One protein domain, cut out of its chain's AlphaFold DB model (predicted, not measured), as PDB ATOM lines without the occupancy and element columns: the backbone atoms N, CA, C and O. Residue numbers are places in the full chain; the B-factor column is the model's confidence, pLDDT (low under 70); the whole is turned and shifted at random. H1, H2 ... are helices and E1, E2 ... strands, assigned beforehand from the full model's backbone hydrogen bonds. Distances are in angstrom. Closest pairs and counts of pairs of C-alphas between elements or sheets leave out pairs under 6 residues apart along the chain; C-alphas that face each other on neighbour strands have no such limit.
ATOM      1  N   LEU A   4      26.138 -25.259  39.345       86.56
ATOM      2  CA  LEU A   4      25.336 -24.338  40.137       86.56
ATOM      3  C   LEU A   4      26.276 -23.531  41.035       86.56
ATOM      4  O   LEU A   4      27.185 -24.089  41.654       86.56
ATOM      5  N   ALA A   5      26.081 -22.220  41.075       86.19
ATOM      6  CA  ALA A   5      26.882 -21.332  41.900       86.19
ATOM      7  C   ALA A   5      26.017 -20.235  42.514       86.19
ATOM      8  O   ALA A   5      25.082 -19.741  41.888       86.19
ATOM      9  N   LEU A   6      26.340 -19.851  43.742       86.12
ATOM     10  CA  LEU A   6      25.757 -18.696  44.409       86.12
ATOM     11  C   LEU A   6      26.560 -17.455  44.021       86.12
ATOM     12  O   LEU A   6      27.786 -17.492  44.067       86.12
ATOM     13  N   PHE A   7      25.897 -16.361  43.660       84.75
ATOM     14  CA  PHE A   7      26.575 -15.101  43.357       84.75
ATOM     15  C   PHE A   7      25.812 -13.911  43.952       84.75
ATOM     16  O   PHE A   7      24.861 -14.081  44.715       84.75
ATOM     17  N   GLY A   8      26.269 -12.692  43.665       81.38
ATOM     18  CA  GLY A   8      25.570 -11.476  44.071       81.38
ATOM     19  C   GLY A   8      25.655 -11.191  45.571       81.38
ATOM     20  O   GLY A   8      26.614 -11.561  46.249       81.38
ATOM     21  N   SER A   9      24.649 -10.488  46.097       78.75
ATOM     22  CA  SER A   9      24.685  -9.950  47.468       78.75
ATOM     23  C   SER A   9      24.775 -11.026  48.555       78.75
ATOM     24  O   SER A   9      25.247 -10.745  49.656       78.75
ATOM     25  N   VAL A  10      24.359 -12.261  48.257       77.75
ATOM     26  CA  VAL A  10      24.499 -13.403  49.173       77.75
ATOM     27  C   VAL A  10      25.943 -13.891  49.223       77.75
ATOM     28  O   VAL A  10      26.447 -14.162  50.304       77.75
ATOM     29  N   ALA A  11      26.635 -13.939  48.083       75.25
ATOM     30  CA  ALA A  11      28.044 -14.326  48.037       75.25
ATOM     31  C   ALA A  11      28.981 -13.274  48.662       75.25
ATOM     32  O   ALA A  11      30.086 -13.611  49.076       75.25
ATOM     33  N   ARG A  12      28.545 -12.008  48.748       77.81
ATOM     34  CA  ARG A  12      29.331 -10.891  49.308       77.81
ATOM     35  C   ARG A  12      29.021 -10.549  50.771       77.81
ATOM     36  O   ARG A  12      29.503  -9.529  51.247       77.81
ATOM     37  N   ASP A  13      28.202 -11.342  51.464       74.62
ATOM     38  CA  ASP A  13      27.719 -11.047  52.829       74.62
ATOM     39  C   ASP A  13      26.982  -9.689  52.968       74.62
ATOM     40  O   ASP A  13      26.840  -9.135  54.056       74.62
ATOM     41  N   GLU A  14      26.441  -9.160  51.866       79.56
ATOM     42  CA  GLU A  14      25.709  -7.880  51.801       79.56
ATOM     43  C   GLU A  14      24.180  -8.072  51.830       79.56
ATOM     44  O   GLU A  14      23.403  -7.153  51.564       79.56
ATOM     45  N   THR A  15      23.724  -9.289  52.122       77.00
ATOM     46  CA  THR A  15      22.309  -9.666  52.078       77.00
ATOM     47  C   THR A  15      21.494  -9.012  53.189       77.00
ATOM     48  O   THR A  15      21.839  -9.061  54.367       77.00
ATOM     49  N   THR A  16      20.337  -8.467  52.816       79.19
ATOM     50  CA  THR A  16      19.318  -7.973  53.748       79.19
ATOM     51  C   THR A  16      18.216  -9.023  53.949       79.19
ATOM     52  O   THR A  16      18.090  -9.952  53.144       79.19
ATOM     53  N   PRO A  17      17.359  -8.901  54.981       76.38
ATOM     54  CA  PRO A  17      16.239  -9.826  55.184       76.38
ATOM     55  C   PRO A  17      15.274  -9.919  53.993       76.38
ATOM     56  O   PRO A  17      14.590 -10.927  53.849       76.38
ATOM     57  N   THR A  18      15.229  -8.887  53.146       81.12
ATOM     58  CA  THR A  18      14.366  -8.797  51.962       81.12
ATOM     59  C   THR A  18      15.084  -9.105  50.649       81.12
ATOM     60  O   THR A  18      14.459  -8.994  49.600       81.12
ATOM     61  N   SER A  19      16.381  -9.427  50.679       84.94
ATOM     62  CA  SER A  19      17.144  -9.720  49.464       84.94
ATOM     63  C   SER A  19      16.773 -11.087  48.887       84.94
ATOM     64  O   SER A  19      16.625 -12.064  49.631       84.94
ATOM     65  N   ASP A  20      16.677 -11.134  47.560       87.62
ATOM     66  CA  ASP A  20      16.553 -12.367  46.786       87.62
ATOM     67  C   ASP A  20      17.901 -13.123  46.772       87.62
ATOM     68  O   ASP A  20      18.955 -12.554  47.071       87.62
ATOM     69  N   ILE A  21      17.866 -14.422  46.467       89.38
ATOM     70  CA  ILE A  21      19.061 -15.265  46.339       89.38
ATOM     71  C   ILE A  21      19.402 -15.422  44.857       89.38
ATOM     72  O   ILE A  21      18.672 -16.087  44.122       89.38
ATOM     73  N   ASP A  22      20.527 -14.851  44.437       90.19
ATOM     74  CA  ASP A  22      21.002 -14.931  43.055       90.19
ATOM     75  C   ASP A  22      21.769 -16.245  42.823       90.19
ATOM     76  O   ASP A  22      22.837 -16.483  43.399       90.19
ATOM     77  N   ILE A  23      21.230 -17.121  41.971       90.19
ATOM     78  CA  ILE A  23      21.816 -18.434  41.678       90.19
ATOM     79  C   ILE A  23      22.136 -18.544  40.192       90.19
ATOM     80  O   ILE A  23      21.270 -18.488  39.317       90.19
ATOM     81  N   LEU A  24      23.418 -18.743  39.909       90.44
ATOM     82  CA  LEU A  24      23.921 -18.985  38.577       90.44
ATOM     83  C   LEU A  24      23.765 -20.470  38.248       90.44
ATOM     84  O   LEU A  24      24.244 -21.337  38.981       90.44
ATOM     85  N   VAL A  25      23.137 -20.764  37.113       89.88
ATOM     86  CA  VAL A  25      22.943 -22.131  36.629       89.88
ATOM     87  C   VAL A  25      23.517 -22.317  35.236       89.88
ATOM     88  O   VAL A  25      23.311 -21.511  34.323       89.88
ATOM     89  N   GLU A  26      24.187 -23.446  35.036       88.69
ATOM     90  CA  GLU A  26      24.524 -23.939  33.710       88.69
ATOM     91  C   GLU A  26      23.762 -25.237  33.445       88.69
ATOM     92  O   GLU A  26      23.982 -26.276  34.076       88.69
ATOM     93  N   LEU A  27      22.833 -25.182  32.491       84.75
ATOM     94  CA  LEU A  27      22.019 -26.325  32.097       84.75
ATOM     95  C   LEU A  27      22.499 -26.899  30.758       84.75
ATOM     96  O   LEU A  27      22.950 -26.185  29.852       84.75
ATOM     97  N   GLU A  28      22.394 -28.220  30.641       83.38
ATOM     98  CA  GLU A  28      22.672 -28.932  29.399       83.38
ATOM     99  C   GLU A  28      21.426 -28.927  28.506       83.38
ATOM    100  O   GLU A  28      20.310 -29.044  29.022       83.38
ATOM    101  N   PRO A  29      21.578 -28.772  27.179       80.31
ATOM    102  CA  PRO A  29      20.454 -28.841  26.257       80.31
ATOM    103  C   PRO A  29      19.756 -30.217  26.259       80.31
ATOM    104  O   PRO A  29      20.429 -31.233  26.425       80.31
ATOM    105  N   PRO A  30      18.437 -30.267  25.984       79.56
ATOM    106  CA  PRO A  30      17.567 -29.123  25.714       79.56
ATOM    107  C   PRO A  30      17.160 -28.396  27.005       79.56
ATOM    108  O   PRO A  30      16.653 -28.997  27.950       79.56
ATOM    109  N   ILE A  31      17.356 -27.074  27.022       81.62
ATOM    110  CA  ILE A  31      16.875 -26.210  28.102       81.62
ATOM    111  C   ILE A  31      15.475 -25.751  27.707       81.62
ATOM    112  O   ILE A  31      15.323 -25.002  26.744       81.62
ATOM    113  N   THR A  32      14.460 -26.213  28.431       86.88
ATOM    114  CA  THR A  32      13.087 -25.718  28.297       86.88
ATOM    115  C   THR A  32      12.795 -24.689  29.383       86.88
ATOM    116  O   THR A  32      13.388 -24.730  30.463       86.88
ATOM    117  N   PHE A  33      11.875 -23.767  29.095       86.44
ATOM    118  CA  PHE A  33      11.412 -22.793  30.084       86.44
ATOM    119  C   PHE A  33      10.778 -23.485  31.299       86.44
ATOM    120  O   PHE A  33      11.082 -23.117  32.426       86.44
ATOM    121  N   ASP A  34      10.006 -24.555  31.081       90.38
ATOM    122  CA  ASP A  34       9.393 -25.328  32.170       90.38
ATOM    123  C   ASP A  34      10.448 -25.889  33.128       90.38
ATOM    124  O   ASP A  34      10.384 -25.648  34.326       90.38
ATOM    125  N   ARG A  35      11.507 -26.522  32.600       87.31
ATOM    126  CA  ARG A  35      12.605 -27.048  33.425       87.31
ATOM    127  C   ARG A  35      13.330 -25.943  34.192       87.31
ATOM    128  O   ARG A  35      13.805 -26.174  35.299       87.31
ATOM    129  N   TYR A  36      13.462 -24.763  33.593       88.69
ATOM    130  CA  TYR A  36      14.050 -23.607  34.261       88.69
ATOM    131  C   TYR A  36      13.197 -23.159  35.453       88.69
ATOM    132  O   TYR A  36      13.721 -22.942  36.544       88.69
ATOM    133  N   MET A  37      11.880 -23.073  35.255       91.62
ATOM    134  CA  MET A  37      10.929 -22.702  36.301       91.62
ATOM    135  C   MET A  37      10.823 -23.766  37.394       91.62
ATOM    136  O   MET A  37      10.799 -23.407  38.566       91.62
ATOM    137  N   ASP A  38      10.855 -25.052  37.045       92.06
ATOM    138  CA  ASP A  38      10.862 -26.153  38.016       92.06
ATOM    139  C   ASP A  38      12.059 -26.050  38.969       92.06
ATOM    140  O   ASP A  38      11.906 -26.187  40.181       92.06
ATOM    141  N   ILE A  39      13.254 -25.760  38.438       90.38
ATOM    142  CA  ILE A  39      14.458 -25.555  39.257       90.38
ATOM    143  C   ILE A  39      14.292 -24.323  40.145       90.38
ATOM    144  O   ILE A  39      14.660 -24.369  41.317       90.38
ATOM    145  N   LYS A  40      13.727 -23.234  39.609       91.62
ATOM    146  CA  LYS A  40      13.491 -22.011  40.379       91.62
ATOM    147  C   LYS A  40      12.591 -22.296  41.575       91.62
ATOM    148  O   LYS A  40      12.999 -22.044  42.701       91.62
ATOM    149  N   PHE A  41      11.410 -22.858  41.334       93.94
ATOM    150  CA  PHE A  41      10.445 -23.147  42.390       93.94
ATOM    151  C   PHE A  41      10.989 -24.151  43.398       93.94
ATOM    152  O   PHE A  41      10.848 -23.943  44.597       93.94
ATOM    153  N   TYR A  42      11.699 -25.181  42.933       93.31
ATOM    154  CA  TYR A  42      12.374 -26.118  43.823       93.31
ATOM    155  C   TYR A  42      13.348 -25.405  44.773       93.31
ATOM    156  O   TYR A  42      13.370 -25.697  45.966       93.31
ATOM    157  N   LEU A  43      14.154 -24.465  44.274       91.38
ATOM    158  CA  LEU A  43      15.091 -23.715  45.112       91.38
ATOM    159  C   LEU A  43      14.361 -22.758  46.060       91.38
ATOM    160  O   LEU A  43      14.717 -22.705  47.234       91.38
ATOM    161  N   GLU A  44      13.332 -22.050  45.593       94.25
ATOM    162  CA  GLU A  44      12.530 -21.147  46.430       94.25
ATOM    163  C   GLU A  44      11.849 -21.895  47.585       94.25
ATOM    164  O   GLU A  44      11.929 -21.451  48.733       94.25
ATOM    165  N   ASP A  45      11.264 -23.064  47.311       94.81
ATOM    166  CA  ASP A  45      10.598 -23.903  48.312       94.81
ATOM    167  C   ASP A  45      11.576 -24.423  49.376       94.81
ATOM    168  O   ASP A  45      11.246 -24.466  50.562       94.81
ATOM    169  N   ASN A  46      12.796 -24.796  48.976       92.69
ATOM    170  CA  ASN A  46      13.808 -25.308  49.904       92.69
ATOM    171  C   ASN A  46      14.521 -24.196  50.691       92.69
ATOM    172  O   ASN A  46      14.933 -24.420  51.829       92.69
ATOM    173  N   LEU A  47      14.693 -23.011  50.100       89.19
ATOM    174  CA  LEU A  47      15.411 -21.890  50.716       89.19
ATOM    175  C   LEU A  47      14.484 -20.949  51.500       89.19
ATOM    176  O   LEU A  47      14.966 -20.147  52.302       89.19
ATOM    177  N   GLY A  48      13.167 -21.020  51.276       89.31
ATOM    178  CA  GLY A  48      12.175 -20.153  51.919       89.31
ATOM    179  C   GLY A  48      12.309 -18.676  51.533       89.31
ATOM    180  O   GLY A  48      11.809 -17.799  52.240       89.31
ATOM    181  N   LYS A  49      13.013 -18.387  50.436       89.12
ATOM    182  CA  LYS A  49      13.259 -17.049  49.893       89.12
ATOM    183  C   LYS A  49      13.102 -17.076  48.383       89.12
ATOM    184  O   LYS A  49      13.270 -18.116  47.758       89.12
ATOM    185  N   LYS A  50      12.824 -15.909  47.808       91.12
ATOM    186  CA  LYS A  50      12.840 -15.730  46.358       91.12
ATOM    187  C   LYS A  50      14.232 -16.005  45.803       91.12
ATOM    188  O   LYS A  50      15.234 -15.615  46.408       91.12
ATOM    189  N   VAL A  51      14.267 -16.645  44.644       92.31
ATOM    190  CA  VAL A  51      15.494 -17.008  43.940       92.31
ATOM    191  C   VAL A  51      15.469 -16.352  42.571       92.31
ATOM    192  O   VAL A  51      14.530 -16.555  41.789       92.31
ATOM    193  N   ASP A  52      16.515 -15.595  42.259       90.62
ATOM    194  CA  ASP A  52      16.766 -15.166  40.892       90.62
ATOM    195  C   ASP A  52      17.717 -16.156  40.227       90.62
ATOM    196  O   ASP A  52      18.910 -16.230  40.527       90.62
ATOM    197  N   LEU A  53      17.162 -16.984  39.343       90.81
ATOM    198  CA  LEU A  53      17.979 -17.851  38.511       90.81
ATOM    199  C   LEU A  53      18.577 -17.022  37.383       90.81
ATOM    200  O   LEU A  53      17.856 -16.306  36.687       90.81
ATOM    201  N   VAL A  54      19.869 -17.215  37.132       88.62
ATOM    202  CA  VAL A  54      20.568 -16.627  35.991       88.62
ATOM    203  C   VAL A  54      21.305 -17.712  35.221       88.62
ATOM    204  O   VAL A  54      22.135 -18.443  35.753       88.62
ATOM    205  N   SER A  55      21.011 -17.818  33.926       87.44
ATOM    206  CA  SER A  55      21.700 -18.763  33.047       87.44
ATOM    207  C   SER A  55      23.088 -18.237  32.691       87.44
ATOM    208  O   SER A  55      23.210 -17.170  32.084       87.44
ATOM    209  N   TRP A  56      24.135 -19.015  32.972       85.62
ATOM    210  CA  TRP A  56      25.521 -18.673  32.616       85.62
ATOM    211  C   TRP A  56      25.679 -18.280  31.141       85.62
ATOM    212  O   TRP A  56      26.345 -17.303  30.804       85.62
ATOM    213  N   LYS A  57      24.986 -18.998  30.249       84.19
ATOM    214  CA  LYS A  57      25.012 -18.765  28.795       84.19
ATOM    215  C   LYS A  57      24.322 -17.465  28.366       84.19
ATOM    216  O   LYS A  57      24.498 -17.047  27.227       84.19
ATOM    217  N   SER A  58      23.512 -16.866  29.238       84.50
ATOM    218  CA  SER A  58      22.775 -15.626  28.961       84.50
ATOM    219  C   SER A  58      23.512 -14.365  29.421       84.50
ATOM    220  O   SER A  58      23.143 -13.259  29.023       84.50
ATOM    221  N   LEU A  59      24.568 -14.516  30.226       85.38
ATOM    222  CA  LEU A  59      25.371 -13.396  30.697       85.38
ATOM    223  C   LEU A  59      26.212 -12.796  29.569       85.38
ATOM    224  O   LEU A  59      26.787 -13.496  28.736       85.38
ATOM    225  N   LYS A  60      26.333 -11.465  29.579       87.44
ATOM    226  CA  LYS A  60      27.314 -10.767  28.740       87.44
ATOM    227  C   LYS A  60      28.728 -11.152  29.198       87.44
ATOM    228  O   LYS A  60      28.933 -11.246  30.407       87.44
ATOM    229  N   PRO A  61      29.718 -11.259  28.293       86.94
ATOM    230  CA  PRO A  61      31.085 -11.652  28.657       86.94
ATOM    231  C   PRO A  61      31.695 -10.824  29.798       86.94
ATOM    232  O   PRO A  61      32.321 -11.367  30.697       86.94
ATOM    233  N   GLN A  62      31.427  -9.513  29.830       86.38
ATOM    234  CA  GLN A  62      31.910  -8.632  30.904       86.38
ATOM    235  C   GLN A  62      31.337  -8.993  32.283       86.38
ATOM    236  O   GLN A  62      32.007  -8.815  33.293       86.38
ATOM    237  N   LEU A  63      30.092  -9.476  32.332       83.19
ATOM    238  CA  LEU A  63      29.460  -9.928  33.571       83.19
ATOM    239  C   LEU A  63      29.928 -11.331  33.951       83.19
ATOM    240  O   LEU A  63      30.045 -11.606  35.138       83.19
ATOM    241  N   GLN A  64      30.229 -12.193  32.974       86.69
ATOM    242  CA  GLN A  64      30.781 -13.524  33.238       86.69
ATOM    243  C   GLN A  64      32.091 -13.432  34.021       86.69
ATOM    244  O   GLN A  64      32.198 -14.078  35.051       86.69
ATOM    245  N   GLU A  65      33.025 -12.563  33.614       85.94
ATOM    246  CA  GLU A  65      34.302 -12.382  34.327       85.94
ATOM    247  C   GLU A  65      34.137 -11.875  35.768       85.94
ATOM    248  O   GLU A  65      34.952 -12.190  36.637       85.94
ATOM    249  N   ILE A  66      33.121 -11.047  36.019       83.88
ATOM    250  CA  ILE A  66      32.824 -10.535  37.363       83.88
ATOM    251  C   ILE A  66      32.217 -11.656  38.203       83.88
ATOM    252  O   ILE A  66      32.694 -11.931  39.300       83.88
ATOM    253  N   VAL A  67      31.206 -12.338  37.663       84.69
ATOM    254  CA  VAL A  67      30.517 -13.419  38.366       84.69
ATOM    255  C   VAL A  67      31.467 -14.582  38.636       84.69
ATOM    256  O   VAL A  67      31.456 -15.087  39.741       84.69
ATOM    257  N   GLU A  68      32.360 -14.953  37.720       82.75
ATOM    258  CA  GLU A  68      33.374 -15.998  37.949       82.75
ATOM    259  C   GLU A  68      34.288 -15.716  39.149       82.75
ATOM    260  O   GLU A  68      34.744 -16.648  39.808       82.75
ATOM    261  N   LYS A  69      34.571 -14.442  39.445       84.00
ATOM    262  CA  LYS A  69      35.426 -14.055  40.578       84.00
ATOM    263  C   LYS A  69      34.682 -14.042  41.908       84.00
ATOM    264  O   LYS A  69      35.314 -14.201  42.948       84.00
ATOM    265  N   GLU A  70      33.375 -13.804  41.871       83.12
ATOM    266  CA  GLU A  70      32.529 -13.645  43.061       83.12
ATOM    267  C   GLU A  70      31.681 -14.890  43.358       83.12
ATOM    268  O   GLU A  70      31.169 -15.040  44.465       83.12
ATOM    269  N   ALA A  71      31.512 -15.782  42.382       85.25
ATOM    270  CA  ALA A  71      30.643 -16.936  42.492       85.25
ATOM    271  C   ALA A  71      31.238 -18.003  43.413       85.25
ATOM    272  O   ALA A  71      32.372 -18.457  43.255       85.25
ATOM    273  N   VAL A  72      30.413 -18.471  44.342       85.31
ATOM    274  CA  VAL A  72      30.709 -19.616  45.193       85.31
ATOM    275  C   VAL A  72      30.072 -20.847  44.561       85.31
ATOM    276  O   VAL A  72      28.850 -21.006  44.555       85.31
ATOM    277  N   HIS A  73      30.905 -21.719  43.998       82.56
ATOM    278  CA  HIS A  73      30.453 -22.957  43.373       82.56
ATOM    279  C   HIS A  73      30.063 -23.999  44.422       82.56
ATOM    280  O   HIS A  73      30.804 -24.243  45.375       82.56
ATOM    281  N   VAL A  74      28.913 -24.638  44.213       77.31
ATOM    282  CA  VAL A  74      28.476 -25.771  45.032       77.31
ATOM    283  C   VAL A  74      29.023 -27.062  44.400       77.31
ATOM    284  O   VAL A  74      28.815 -27.248  43.196       77.31
ATOM    285  N   PRO A  75      29.754 -27.906  45.157       63.97
ATOM    286  CA  PRO A  75      30.316 -29.163  44.658       63.97
ATOM    287  C   PRO A  75      29.262 -30.239  44.367       63.97
ATOM    288  O   PRO A  75      28.171 -30.201  44.983       63.97
TER     289      PRO A  75
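AT A GLANCE: This is residues 4 to 75 of the 75 residues of the protein "DNA polymerase subunit beta" of Leptolyngbya sp. BL0902 (UniProt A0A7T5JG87). A small three-stranded sheet has one long helix, H2, slantwise over one face, while H3 and the short H1 only graze the sheet, apart from H2. After H3 the last residues fold back beside E1, and residues 28 to 34, before and into H2, stick out. The printed part has 72 residues, with three named helices and three named strands that follow along the chain as E1, H1, E2, H2, E3, H3; the sheet, in the order E1 E2 E3, is mixed, and the class is mixed, helices and strands. It is compact, with a radius of gyration of the C-alphas of 12.3 A and spans of 34 by 30 by 22 A.

HOW THE PARTS SIT: Inner strand E2, residues 21 to 26, is parallel to E3, residues 51 to 55, at 27 degrees, with N 23 and O 52 2.9 A apart. It is antiparallel to E1, residues 4 to 6, at 154 degrees, with N 24 and O 5 2.8 A apart. Residues 5 to 6 also pair antiparallel with residues 72 to 73. H2, residues 33 to 47, is over E2 and E3 at a height over the sheet of 9.4 A, making two layers, helix on sheet; on the local plane it stands at 34 degrees to E3. The closest C-alphas of H2 and E3, Glu 44 and Val 51, are 5.7 A apart. E2, H2 and E3 form a strand-helix-strand unit, parallel neighbour strands joined through a helix, with a right-handed crossover. H3, residues 61 to 70, and H1, residues 8 to 11, only just touch, with 3 pairs of C-alphas within 8 A, the closest being Ala 11 and Glu 70 at 6.7 A. Every O i to N i+4 pair is within hydrogen-bond range in H2, and 4 of 6 are in H3; H1 is too short for one.

IN THESE COORDINATES: E2 measures 16.3 A from first to last C-alpha, E3 12.7 A, E1 7.1 A, H2 21.0 A, H3 14.6 A and H1 5.5 A. E1 begins at C-alpha 4 (25.336, -24.338, 40.137), and H3 ends at C-alpha 70 (32.529, -13.645, 43.061).

THE WHOLE: The C-alphas farthest apart, those of Pro 17 and Pro 30, are 35.3 A apart. The printed part has no cut and no long link. Residue 75, the chain's last, is under 70 in pLDDT.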